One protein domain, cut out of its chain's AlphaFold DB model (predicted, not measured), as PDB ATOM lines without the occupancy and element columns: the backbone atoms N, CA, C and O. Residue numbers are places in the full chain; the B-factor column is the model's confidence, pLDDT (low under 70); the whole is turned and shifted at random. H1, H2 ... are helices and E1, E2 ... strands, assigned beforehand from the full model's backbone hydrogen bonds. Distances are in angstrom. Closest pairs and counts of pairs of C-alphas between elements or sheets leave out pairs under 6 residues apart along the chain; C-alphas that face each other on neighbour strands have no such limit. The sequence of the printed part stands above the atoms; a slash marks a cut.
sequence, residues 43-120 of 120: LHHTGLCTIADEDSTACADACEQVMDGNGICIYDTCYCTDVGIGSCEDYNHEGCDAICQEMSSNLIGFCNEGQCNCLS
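Overview. This is residues 43 to 120 of the 120 residues of an uncharacterized protein of Syncephalastrum racemosum (UniProt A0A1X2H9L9). Two helix-and-hairpin units stand side by side: H1 packs on hairpin E1 and E2, and H2 on hairpin E3 and E4, with E1 and E2 between H1 and the second unit. The printed part has 78 residues, with two named helices and four named strands in the order H1 E1 E2 H2 E3 E4; both two-strand sheets are antiparallel, the class mixed. It is compact, radius of gyration of the C-alphas 11.3 A, spanning 28 by 25 by 22 A.

Along the chain. Find C-alpha 57 at (-20.372, -22.106, -36.522), where H1, residues 57 to 67, begins its 15.3 A. Next come E1, 70 to 74, E2, 77 to 81, H2, 94 to 103, 14.5 A long, E3, 108 to 112, and E4, 115 to 119, ending at (0.578, -21.388, -24.833).

Arrangement. See the closest C-alphas: Ala 60 of H1 and Gly 71 of E1, 3.8 A; Ile 74 of E1 and Cys 116 of E4, 6.6 A; Asp 97 of H2 and Gly 109 of E3, 3.7 A. Within hydrogen-bond range are N 72 and O 79 in hairpin E1 and E2, 2.9 A, N 110 and O 117 in hairpin E3 and E4, 2.9 A, and every O i to N i+4 pair in H1 and H2.

Size, cuts and confidence. The farthest C-alphas, Gln 65 and Ser 120, are 31.7 A apart. The printed part has no cut; E2 to H2 is a long link. Look for pLDDT under 70 in 29 residues, among them 81 to 92.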
ATOM      1  N   LEU A  43     -15.668 -10.070 -30.532       57.62
ATOM      2  CA  LEU A  43     -17.111 -10.152 -30.358       57.62
ATOM      3  C   LEU A  43     -17.374 -10.705 -28.957       57.62
ATOM      4  O   LEU A  43     -17.519 -11.904 -28.722       57.62
ATOM      5  N   HIS A  44     -17.405  -9.793 -27.991       50.59
ATOM      6  CA  HIS A  44     -17.640 -10.104 -26.589       50.59
ATOM      7  C   HIS A  44     -19.136 -10.395 -26.366       50.59
ATOM      8  O   HIS A  44     -19.871  -9.606 -25.768       50.59
ATOM      9  N   HIS A  45     -19.615 -11.522 -26.896       51.12
ATOM     10  CA  HIS A  45     -20.931 -12.061 -26.582       51.12
ATOM     11  C   HIS A  45     -20.801 -13.501 -26.085       51.12
ATOM     12  O   HIS A  45     -20.648 -14.459 -26.842       51.12
ATOM     13  N   THR A  46     -20.849 -13.614 -24.760       55.53
ATOM     14  CA  THR A  46     -20.889 -14.851 -23.982       55.53
ATOM     15  C   THR A  46     -22.063 -15.715 -24.450       55.53
ATOM     16  O   THR A  46     -23.210 -15.425 -24.107       55.53
ATOM     17  N   GLY A  47     -21.799 -16.733 -25.267       59.84
ATOM     18  CA  GLY A  47     -22.825 -17.644 -25.787       59.84
ATOM     19  C   GLY A  47     -22.678 -18.022 -27.261       59.84
ATOM     20  O   GLY A  47     -23.383 -18.922 -27.702       59.84
ATOM     21  N   LEU A  48     -21.777 -17.371 -28.007       69.25
ATOM     22  CA  LEU A  48     -21.403 -17.789 -29.372       69.25
ATOM     23  C   LEU A  48     -20.476 -19.011 -29.371       69.25
ATOM     24  O   LEU A  48     -20.482 -19.799 -30.308       69.25
ATOM     25  N   CYS A  49     -19.695 -19.149 -28.302       72.06
ATOM     26  CA  CYS A  49     -18.809 -20.270 -28.047       72.06
ATOM     27  C   CYS A  49     -19.419 -21.103 -26.921       72.06
ATOM     28  O   CYS A  49     -19.289 -20.759 -25.745       72.06
ATOM     29  N   THR A  50     -20.170 -22.142 -27.278       64.75
ATOM     30  CA  THR A  50     -20.719 -23.116 -26.333       64.75
ATOM     31  C   THR A  50     -19.750 -24.285 -26.210       64.75
ATOM     32  O   THR A  50     -19.379 -24.899 -27.197       64.75
ATOM     33  N   ILE A  51     -19.387 -24.653 -24.977       56.34
ATOM     34  CA  ILE A  51     -18.482 -25.782 -24.662       56.34
ATOM     35  C   ILE A  51     -18.976 -27.118 -25.271       56.34
ATOM     36  O   ILE A  51     -18.225 -28.079 -25.378       56.34
ATOM     37  N   ALA A  52     -20.263 -27.195 -25.627       49.56
ATOM     38  CA  ALA A  52     -20.907 -28.381 -26.181       49.56
ATOM     39  C   ALA A  52     -20.824 -28.491 -27.712       49.56
ATOM     40  O   ALA A  52     -21.069 -29.578 -28.230       49.56
ATOM     41  N   ASP A  53     -20.484 -27.408 -28.411       47.72
ATOM     42  CA  ASP A  53     -20.386 -27.389 -29.863       47.72
ATOM     43  C   ASP A  53     -18.928 -27.103 -30.224       47.72
ATOM     44  O   ASP A  53     -18.453 -25.971 -30.195       47.72
ATOM     45  N   GLU A  54     -18.202 -28.172 -30.550       49.47
ATOM     46  CA  GLU A  54     -16.881 -28.105 -31.196       49.47
ATOM     47  C   GLU A  54     -16.948 -27.278 -32.497       49.47
ATOM     48  O   GLU A  54     -15.958 -26.704 -32.949       49.47
ATOM     49  N   ASP A  55     -18.159 -27.156 -33.046       54.28
ATOM     50  CA  ASP A  55     -18.512 -26.302 -34.158       54.28
ATOM     51  C   ASP A  55     -18.721 -24.855 -33.700       54.28
ATOM     52  O   ASP A  55     -19.811 -24.405 -33.340       54.28
ATOM     53  N   SER A  56     -17.645 -24.087 -33.841       62.12
ATOM     54  CA  SER A  56     -17.599 -22.618 -33.822       62.12
ATOM     55  C   SER A  56     -18.519 -21.914 -34.844       62.12
ATOM     56  O   SER A  56     -18.379 -20.712 -35.052       62.12
ATOM     57  N   THR A  57     -19.487 -22.605 -35.457       69.81
ATOM     58  CA  THR A  57     -20.372 -22.106 -36.522       69.81
ATOM     59  C   THR A  57     -21.084 -20.816 -36.134       69.81
ATOM     60  O   THR A  57     -21.103 -19.876 -36.913       69.81
ATOM     61  N   ALA A  58     -21.600 -20.703 -34.905       77.12
ATOM     62  CA  ALA A  58     -22.261 -19.470 -34.471       77.12
ATOM     63  C   ALA A  58     -21.288 -18.278 -34.382       77.12
ATOM     64  O   ALA A  58     -21.659 -17.148 -34.701       77.12
ATOM     65  N   CYS A  59     -20.045 -18.526 -33.960       77.69
ATOM     66  CA  CYS A  59     -18.986 -17.522 -33.943       77.69
ATOM     67  C   CYS A  59     -18.556 -17.153 -35.373       77.69
ATOM     68  O   CYS A  59     -18.479 -15.969 -35.693       77.69
ATOM     69  N   ALA A  60     -18.361 -18.144 -36.246       76.12
ATOM     70  CA  ALA A  60     -18.033 -17.940 -37.653       76.12
ATOM     71  C   ALA A  60     -19.111 -17.125 -38.386       76.12
ATOM     72  O   ALA A  60     -18.794 -16.090 -38.970       76.12
ATOM     73  N   ASP A  61     -20.385 -17.501 -38.247       78.69
ATOM     74  CA  ASP A  61     -21.530 -16.798 -38.840       78.69
ATOM     75  C   ASP A  61     -21.640 -15.346 -38.345       78.69
ATOM     76  O   ASP A  61     -22.069 -14.444 -39.072       78.69
ATOM     77  N   ALA A  62     -21.295 -15.094 -37.078       80.12
ATOM     78  CA  ALA A  62     -21.298 -13.747 -36.519       80.12
ATOM     79  C   ALA A  62     -20.155 -12.899 -37.097       80.12
ATOM     80  O   ALA A  62     -20.366 -11.733 -37.435       80.12
ATOM     81  N   CYS A  63     -18.967 -13.479 -37.248       78.00
ATOM     82  CA  CYS A  63     -17.810 -12.795 -37.817       78.00
ATOM     83  C   CYS A  63     -17.962 -12.524 -39.320       78.00
ATOM     84  O   CYS A  63     -17.590 -11.437 -39.778       78.00
ATOM     85  N   GLU A  64     -18.599 -13.432 -40.064       78.88
ATOM     86  CA  GLU A  64     -18.935 -13.227 -41.477       78.88
ATOM     87  C   GLU A  64     -19.850 -12.001 -41.635       78.88
ATOM     88  O   GLU A  64     -19.608 -11.124 -42.465       78.88
ATOM     89  N   GLN A  65     -20.858 -11.868 -40.768       77.19
ATOM     90  CA  GLN A  65     -21.798 -10.743 -40.806       77.19
ATOM     91  C   GLN A  65     -21.183  -9.392 -40.420       77.19
ATOM     92  O   GLN A  65     -21.677  -8.353 -40.866       77.19
ATOM     93  N   VAL A  66     -20.158  -9.383 -39.565       74.00
ATOM     94  CA  VAL A  66     -19.566  -8.144 -39.038       74.00
ATOM     95  C   VAL A  66     -18.447  -7.630 -39.936       74.00
ATOM     96  O   VAL A  66     -18.380  -6.425 -40.188       74.00
ATOM     97  N   MET A  67     -17.580  -8.518 -40.424       71.69
ATOM     98  CA  MET A  67     -16.346  -8.109 -41.100       71.69
ATOM     99  C   MET A  67     -15.959  -8.964 -42.311       71.69
ATOM    100  O   MET A  67     -14.827  -8.840 -42.767       71.69
ATOM    101  N   ASP A  68     -16.873  -9.788 -42.850       69.81
ATOM    102  CA  ASP A  68     -16.565 -10.757 -43.925       69.81
ATOM    103  C   ASP A  68     -15.357 -11.643 -43.550       69.81
ATOM    104  O   ASP A  68     -14.506 -11.985 -44.370       69.81
ATOM    105  N   GLY A  69     -15.236 -11.926 -42.248       68.19
ATOM    106  CA  GLY A  69     -14.114 -12.629 -41.638       68.19
ATOM    107  C   GLY A  69     -14.536 -13.977 -41.075       68.19
ATOM    108  O   GLY A  69     -15.723 -14.285 -40.982       68.19
ATOM    109  N   ASN A  70     -13.557 -14.776 -40.659       72.69
ATOM    110  CA  ASN A  70     -13.832 -16.039 -39.983       72.69
ATOM    111  C   ASN A  70     -13.835 -15.847 -38.462       72.69
ATOM    112  O   ASN A  70     -13.136 -14.979 -37.935       72.69
ATOM    113  N   GLY A  71     -14.614 -16.665 -37.761       73.31
ATOM    114  CA  GLY A  71     -14.730 -16.633 -36.306       73.31
ATOM    115  C   GLY A  71     -14.149 -17.878 -35.659       73.31
ATOM    116  O   GLY A  71     -14.391 -18.985 -36.131       73.31
ATOM    117  N   ILE A  72     -13.419 -17.707 -34.558       74.75
ATOM    118  CA  ILE A  72     -12.940 -18.822 -33.737       74.75
ATOM    119  C   ILE A  72     -13.160 -18.586 -32.249       74.75
ATOM    120  O   ILE A  72     -13.074 -17.472 -31.737       74.75
ATOM    121  N   CYS A  73     -13.424 -19.684 -31.553       74.94
ATOM    122  CA  CYS A  73     -13.606 -19.722 -30.117       74.94
ATOM    123  C   CYS A  73     -12.298 -20.055 -29.396       74.94
ATOM    124  O   CYS A  73     -11.720 -21.119 -29.611       74.94
ATOM    125  N   ILE A  74     -11.868 -19.173 -28.495       73.50
ATOM    126  CA  ILE A  74     -10.758 -19.411 -27.565       73.50
ATOM    127  C   ILE A  74     -11.242 -19.056 -26.158       73.50
ATOM    128  O   ILE A  74     -11.689 -17.937 -25.923       73.50
ATOM    129  N   TYR A  75     -11.175 -20.006 -25.218       73.94
ATOM    130  CA  TYR A  75     -11.623 -19.830 -23.823       73.94
ATOM    131  C   TYR A  75     -13.016 -19.167 -23.703       73.94
ATOM    132  O   TYR A  75     -13.164 -18.129 -23.059       73.94
ATOM    133  N   ASP A  76     -14.027 -19.736 -24.372       73.62
ATOM    134  CA  ASP A  76     -15.420 -19.236 -24.422       73.62
ATOM    135  C   ASP A  76     -15.601 -17.838 -25.049       73.62
ATOM    136  O   ASP A  76     -16.689 -17.255 -25.000       73.62
ATOM    137  N   THR A  77     -14.551 -17.296 -25.667       74.56
ATOM    138  CA  THR A  77     -14.562 -15.983 -26.315       74.56
ATOM    139  C   THR A  77     -14.465 -16.149 -27.826       74.56
ATOM    140  O   THR A  77     -13.608 -16.876 -28.320       74.56
ATOM    141  N   CYS A  78     -15.357 -15.473 -28.554       77.19
ATOM    142  CA  CYS A  78     -15.371 -15.456 -30.012       77.19
ATOM    143  C   CYS A  78     -14.451 -14.342 -30.534       77.19
ATOM    144  O   CYS A  78     -14.630 -13.167 -30.199       77.19
ATOM    145  N   TYR A  79     -13.483 -14.719 -31.360       75.88
ATOM    146  CA  TYR A  79     -12.537 -13.825 -32.017       75.88
ATOM    147  C   TYR A  79     -12.792 -13.838 -33.519       75.88
ATOM    148  O   TYR A  79     -12.777 -14.901 -34.138       75.88
ATOM    149  N   CYS A  80     -13.004 -12.656 -34.096       75.75
ATOM    150  CA  CYS A  80     -13.174 -12.487 -35.533       75.75
ATOM    151  C   CYS A  80     -11.857 -12.055 -36.171       75.75
ATOM    152  O   CYS A  80     -11.243 -11.084 -35.730       75.75
ATOM    153  N   THR A  81     -11.433 -12.764 -37.212       69.88
ATOM    154  CA  THR A  81     -10.191 -12.489 -37.939       69.88
ATOM    155  C   THR A  81     -10.454 -12.378 -39.439       69.88
ATOM    156  O   THR A  81     -11.211 -13.161 -40.016       69.88
ATOM    157  N   ASP A  82      -9.834 -11.383 -40.075       62.81
ATOM    158  CA  ASP A  82      -9.788 -11.211 -41.534       62.81
ATOM    159  C   ASP A  82      -8.670 -12.049 -42.176       62.81
ATOM    160  O   ASP A  82      -8.613 -12.220 -43.399       62.81
ATOM    161  N   VAL A  83      -7.777 -12.595 -41.349       55.97
ATOM    162  CA  VAL A  83      -6.672 -13.443 -41.774       55.97
ATOM    163  C   VAL A  83      -7.249 -14.821 -42.084       55.97
ATOM    164  O   VAL A  83      -7.689 -15.548 -41.194       55.97
ATOM    165  N   GLY A  84      -7.333 -15.117 -43.384       48.06
ATOM    166  CA  GLY A  84      -8.018 -16.273 -43.953       48.06
ATOM    167  C   GLY A  84      -7.842 -17.560 -43.150       48.06
ATOM    168  O   GLY A  84      -6.727 -18.003 -42.913       48.06
ATOM    169  N   ILE A  85      -8.981 -18.156 -42.794       48.97
ATOM    170  CA  ILE A  85      -9.105 -19.448 -42.112       48.97
ATOM    171  C   ILE A  85      -8.345 -19.466 -40.775       48.97
ATOM    172  O   ILE A  85      -7.374 -20.177 -40.571       48.97
ATOM    173  N   GLY A  86      -8.879 -18.720 -39.807       50.25
ATOM    174  CA  GLY A  86      -8.612 -18.906 -38.379       50.25
ATOM    175  C   GLY A  86      -9.186 -20.190 -37.788       50.25
ATOM    176  O   GLY A  86      -9.664 -20.150 -36.667       50.25
ATOM    177  N   SER A  87      -9.180 -21.304 -38.518       57.84
ATOM    178  CA  SER A  87      -9.504 -22.627 -37.982       57.84
ATOM    179  C   SER A  87      -8.251 -23.481 -38.016       57.84
ATOM    180  O   SER A  87      -7.379 -23.259 -38.838       57.84
ATOM    181  N   CYS A  88      -8.188 -24.522 -37.196       63.66
ATOM    182  CA  CYS A  88      -7.139 -25.538 -37.291       63.66
ATOM    183  C   CYS A  88      -7.155 -26.358 -38.597       63.66
ATOM    184  O   CYS A  88      -6.534 -27.418 -38.669       63.66
ATOM    185  N   GLU A  89      -7.904 -25.904 -39.602       57.75
ATOM    186  CA  GLU A  89      -7.985 -26.488 -40.932       57.75
ATOM    187  C   GLU A  89      -7.092 -25.767 -41.953       57.75
ATOM    188  O   GLU A  89      -6.912 -26.279 -43.063       57.75
ATOM    189  N   ASP A  90      -6.509 -24.609 -41.618       61.84
ATOM    190  CA  ASP A  90      -5.488 -23.994 -42.459       61.84
ATOM    191  C   ASP A  90      -4.162 -24.772 -42.363       61.84
ATOM    192  O   ASP A  90      -3.738 -25.248 -41.314       61.84
ATOM    193  N   TYR A  91      -3.481 -24.935 -43.499       56.50
ATOM    194  CA  TYR A  91      -2.329 -25.845 -43.625       56.50
ATOM    195  C   TYR A  91      -1.138 -25.479 -42.714       56.50
ATOM    196  O   TYR A  91      -0.242 -26.300 -42.519       56.50
ATOM    197  N   ASN A  92      -1.128 -24.254 -42.177       63.78
ATOM    198  CA  ASN A  92      -0.037 -23.684 -41.393       63.78
ATOM    199  C   ASN A  92      -0.463 -23.145 -40.018       63.78
ATOM    200  O   ASN A  92       0.411 -22.664 -39.298       63.78
ATOM    201  N   HIS A  93      -1.740 -23.246 -39.627       71.56
ATOM    202  CA  HIS A  93      -2.219 -22.805 -38.312       71.56
ATOM    203  C   HIS A  93      -1.985 -21.297 -38.070       71.56
ATOM    204  O   HIS A  93      -1.889 -20.843 -36.925       71.56
ATOM    205  N   GLU A  94      -1.863 -20.518 -39.148       71.62
ATOM    206  CA  GLU A  94      -1.455 -19.110 -39.135       71.62
ATOM    207  C   GLU A  94      -2.530 -18.249 -38.478       71.62
ATOM    208  O   GLU A  94      -2.208 -17.321 -37.732       71.62
ATOM    209  N   GLY A  95      -3.804 -18.584 -38.684       73.25
ATOM    210  CA  GLY A  95      -4.892 -17.849 -38.053       73.25
ATOM    211  C   GLY A  95      -4.988 -18.086 -36.538       73.25
ATOM    212  O   GLY A  95      -5.261 -17.145 -35.794       73.25
ATOM    213  N   CYS A  96      -4.693 -19.300 -36.056       76.81
ATOM    214  CA  CYS A  96      -4.636 -19.585 -34.615       76.81
ATOM    215  C   CYS A  96      -3.467 -18.846 -33.944       76.81
ATOM    216  O   CYS A  96      -3.634 -18.220 -32.895       76.81
ATOM    217  N   ASP A  97      -2.293 -18.867 -34.577       81.00
ATOM    218  CA  ASP A  97      -1.104 -18.182 -34.069       81.00
ATOM    219  C   ASP A  97      -1.276 -16.658 -34.048       81.00
ATOM    220  O   ASP A  97      -0.968 -16.018 -33.042       81.00
ATOM    221  N   ALA A  98      -1.869 -16.080 -35.096       77.81
ATOM    222  CA  ALA A  98      -2.155 -14.649 -35.161       77.81
ATOM    223  C   ALA A  98      -3.048 -14.174 -34.001       77.81
ATOM    224  O   ALA A  98      -2.762 -13.149 -33.384       77.81
ATOM    225  N   ILE A  99      -4.093 -14.932 -33.653       76.38
ATOM    226  CA  ILE A  99      -5.004 -14.557 -32.561       76.38
ATOM    227  C   ILE A  99      -4.317 -14.684 -31.199       76.38
ATOM    228  O   ILE A  99      -4.481 -13.817 -30.335       76.38
ATOM    229  N   CYS A 100      -3.509 -15.726 -30.996       79.88
ATOM    230  CA  CYS A 100      -2.717 -15.856 -29.777       79.88
ATOM    231  C   CYS A 100      -1.723 -14.694 -29.626       79.88
ATOM    232  O   CYS A 100      -1.640 -14.099 -28.547       79.88
ATOM    233  N   GLN A 101      -1.041 -14.312 -30.708       80.00
ATOM    234  CA  GLN A 101      -0.096 -13.195 -30.713       80.00
ATOM    235  C   GLN A 101      -0.761 -11.829 -30.498       80.00
ATOM    236  O   GLN A 101      -0.159 -10.964 -29.857       80.00
ATOM    237  N   GLU A 102      -2.000 -11.645 -30.960       76.31
ATOM    238  CA  GLU A 102      -2.793 -10.439 -30.691       76.31
ATOM    239  C   GLU A 102      -3.112 -10.301 -29.192       76.31
ATOM    240  O   GLU A 102      -3.030  -9.211 -28.622       76.31
ATOM    241  N   MET A 103      -3.410 -11.414 -28.508       75.00
ATOM    242  CA  MET A 103      -3.603 -11.411 -27.051       75.00
ATOM    243  C   MET A 103      -2.296 -11.146 -26.296       75.00
ATOM    244  O   MET A 103      -2.281 -10.435 -25.287       75.00
ATOM    245  N   SER A 104      -1.192 -11.731 -26.759       78.94
ATOM    246  CA  SER A 104       0.152 -11.434 -26.274       78.94
ATOM    247  C   SER A 104       1.195 -11.964 -27.244       78.94
ATOM    248  O   SER A 104       1.185 -13.139 -27.584       78.94
ATOM    249  N   SER A 105       2.196 -11.146 -27.569       81.75
ATOM    250  CA  SER A 105       3.293 -11.513 -28.479       81.75
ATOM    251  C   SER A 105       4.139 -12.716 -28.037       81.75
ATOM    252  O   SER A 105       5.011 -13.153 -28.780       81.75
ATOM    253  N   ASN A 106       3.964 -13.188 -26.801       85.31
ATOM    254  CA  ASN A 106       4.666 -14.355 -26.266       85.31
ATOM    255  C   ASN A 106       3.842 -15.640 -26.389       85.31
ATOM    256  O   ASN A 106       4.369 -16.714 -26.114       85.31
ATOM    257  N   LEU A 107       2.560 -15.527 -26.737       81.94
ATOM    258  CA  LEU A 107       1.686 -16.670 -26.903       81.94
ATOM    259  C   LEU A 107       1.856 -17.241 -28.305       81.94
ATOM    260  O   LEU A 107       1.795 -16.516 -29.294       81.94
ATOM    261  N   ILE A 108       2.042 -18.552 -28.358       84.75
ATOM    262  CA  ILE A 108       2.116 -19.335 -29.584       84.75
ATOM    263  C   ILE A 108       0.783 -20.058 -29.740       84.75
ATOM    264  O   ILE A 108       0.329 -20.737 -28.807       84.75
ATOM    265  N   GLY A 109       0.165 -19.910 -30.908       81.81
ATOM    266  CA  GLY A 109      -1.032 -20.662 -31.258       81.81
ATOM    267  C   GLY A 109      -0.695 -22.071 -31.715       81.81
ATOM    268  O   GLY A 109       0.236 -22.300 -32.486       81.81
ATOM    269  N   PHE A 110      -1.458 -23.042 -31.233       80.44
ATOM    270  CA  PHE A 110      -1.383 -24.418 -31.702       80.44
ATOM    271  C   PHE A 110      -2.771 -25.043 -31.733       80.44
ATOM    272  O   PHE A 110      -3.693 -24.632 -31.032       80.44
ATOM    273  N   CYS A 111      -2.895 -26.087 -32.541       76.94
ATOM    274  CA  CYS A 111      -4.148 -26.782 -32.748       76.94
ATOM    275  C   CYS A 111      -4.137 -28.129 -32.049       76.94
ATOM    276  O   CYS A 111      -3.242 -28.945 -32.281       76.94
ATOM    277  N   ASN A 112      -5.142 -28.364 -31.214       74.94
ATOM    278  CA  ASN A 112      -5.371 -29.642 -30.562       74.94
ATOM    279  C   ASN A 112      -6.807 -30.080 -30.836       74.94
ATOM    280  O   ASN A 112      -7.730 -29.342 -30.519       74.94
ATOM    281  N   GLU A 113      -6.982 -31.252 -31.452       72.88
ATOM    282  CA  GLU A 113      -8.307 -31.809 -31.780       72.88
ATOM    283  C   GLU A 113      -9.220 -30.816 -32.536       72.88
ATOM    284  O   GLU A 113     -10.412 -30.728 -32.282       72.88
ATOM    285  N   GLY A 114      -8.651 -30.031 -33.461       69.19
ATOM    286  CA  GLY A 114      -9.395 -29.025 -34.234       69.19
ATOM    287  C   GLY A 114      -9.633 -27.696 -33.505       69.19
ATOM    288  O   GLY A 114     -10.122 -26.750 -34.116       69.19
ATOM    289  N   GLN A 115      -9.231 -27.585 -32.237       70.56
ATOM    290  CA  GLN A 115      -9.390 -26.380 -31.426       70.56
ATOM    291  C   GLN A 115      -8.088 -25.581 -31.331       70.56
ATOM    292  O   GLN A 115      -7.017 -26.135 -31.056       70.56
ATOM    293  N   CYS A 116      -8.186 -24.261 -31.501       75.00
ATOM    294  CA  CYS A 116      -7.060 -23.361 -31.276       75.00
ATOM    295  C   CYS A 116      -6.821 -23.164 -29.781       75.00
ATOM    296  O   CYS A 116      -7.734 -22.881 -29.005       75.00
ATOM    297  N   ASN A 117      -5.566 -23.300 -29.383       79.38
ATOM    298  CA  ASN A 117      -5.108 -23.132 -28.019       79.38
ATOM    299  C   ASN A 117      -3.879 -22.217 -28.018       79.38
ATOM    300  O   ASN A 117      -3.043 -22.292 -28.918       79.38
ATOM    301  N   CYS A 118      -3.738 -21.393 -26.980       81.56
ATOM    302  CA  CYS A 118      -2.597 -20.493 -26.822       81.56
ATOM    303  C   CYS A 118      -1.722 -20.943 -25.648       81.56
ATOM    304  O   CYS A 118      -2.221 -21.153 -24.541       81.56
ATOM    305  N   LEU A 119      -0.413 -21.071 -25.872       83.81
ATOM    306  CA  LEU A 119       0.578 -21.388 -24.833       83.81
ATOM    307  C   LEU A 119       1.642 -20.296 -24.753       83.81
ATOM    308  O   LEU A 119       2.006 -19.725 -25.774       83.81
ATOM    309  N   SER A 120       2.146 -20.039 -23.543       78.25
ATOM    310  CA  SER A 120       3.259 -19.115 -23.274       78.25
ATOM    311  C   SER A 120       4.579 -19.845 -23.061       78.25
ATOM    312  O   SER A 120       4.555 -21.018 -22.625       78.25
TER     313      SER A 120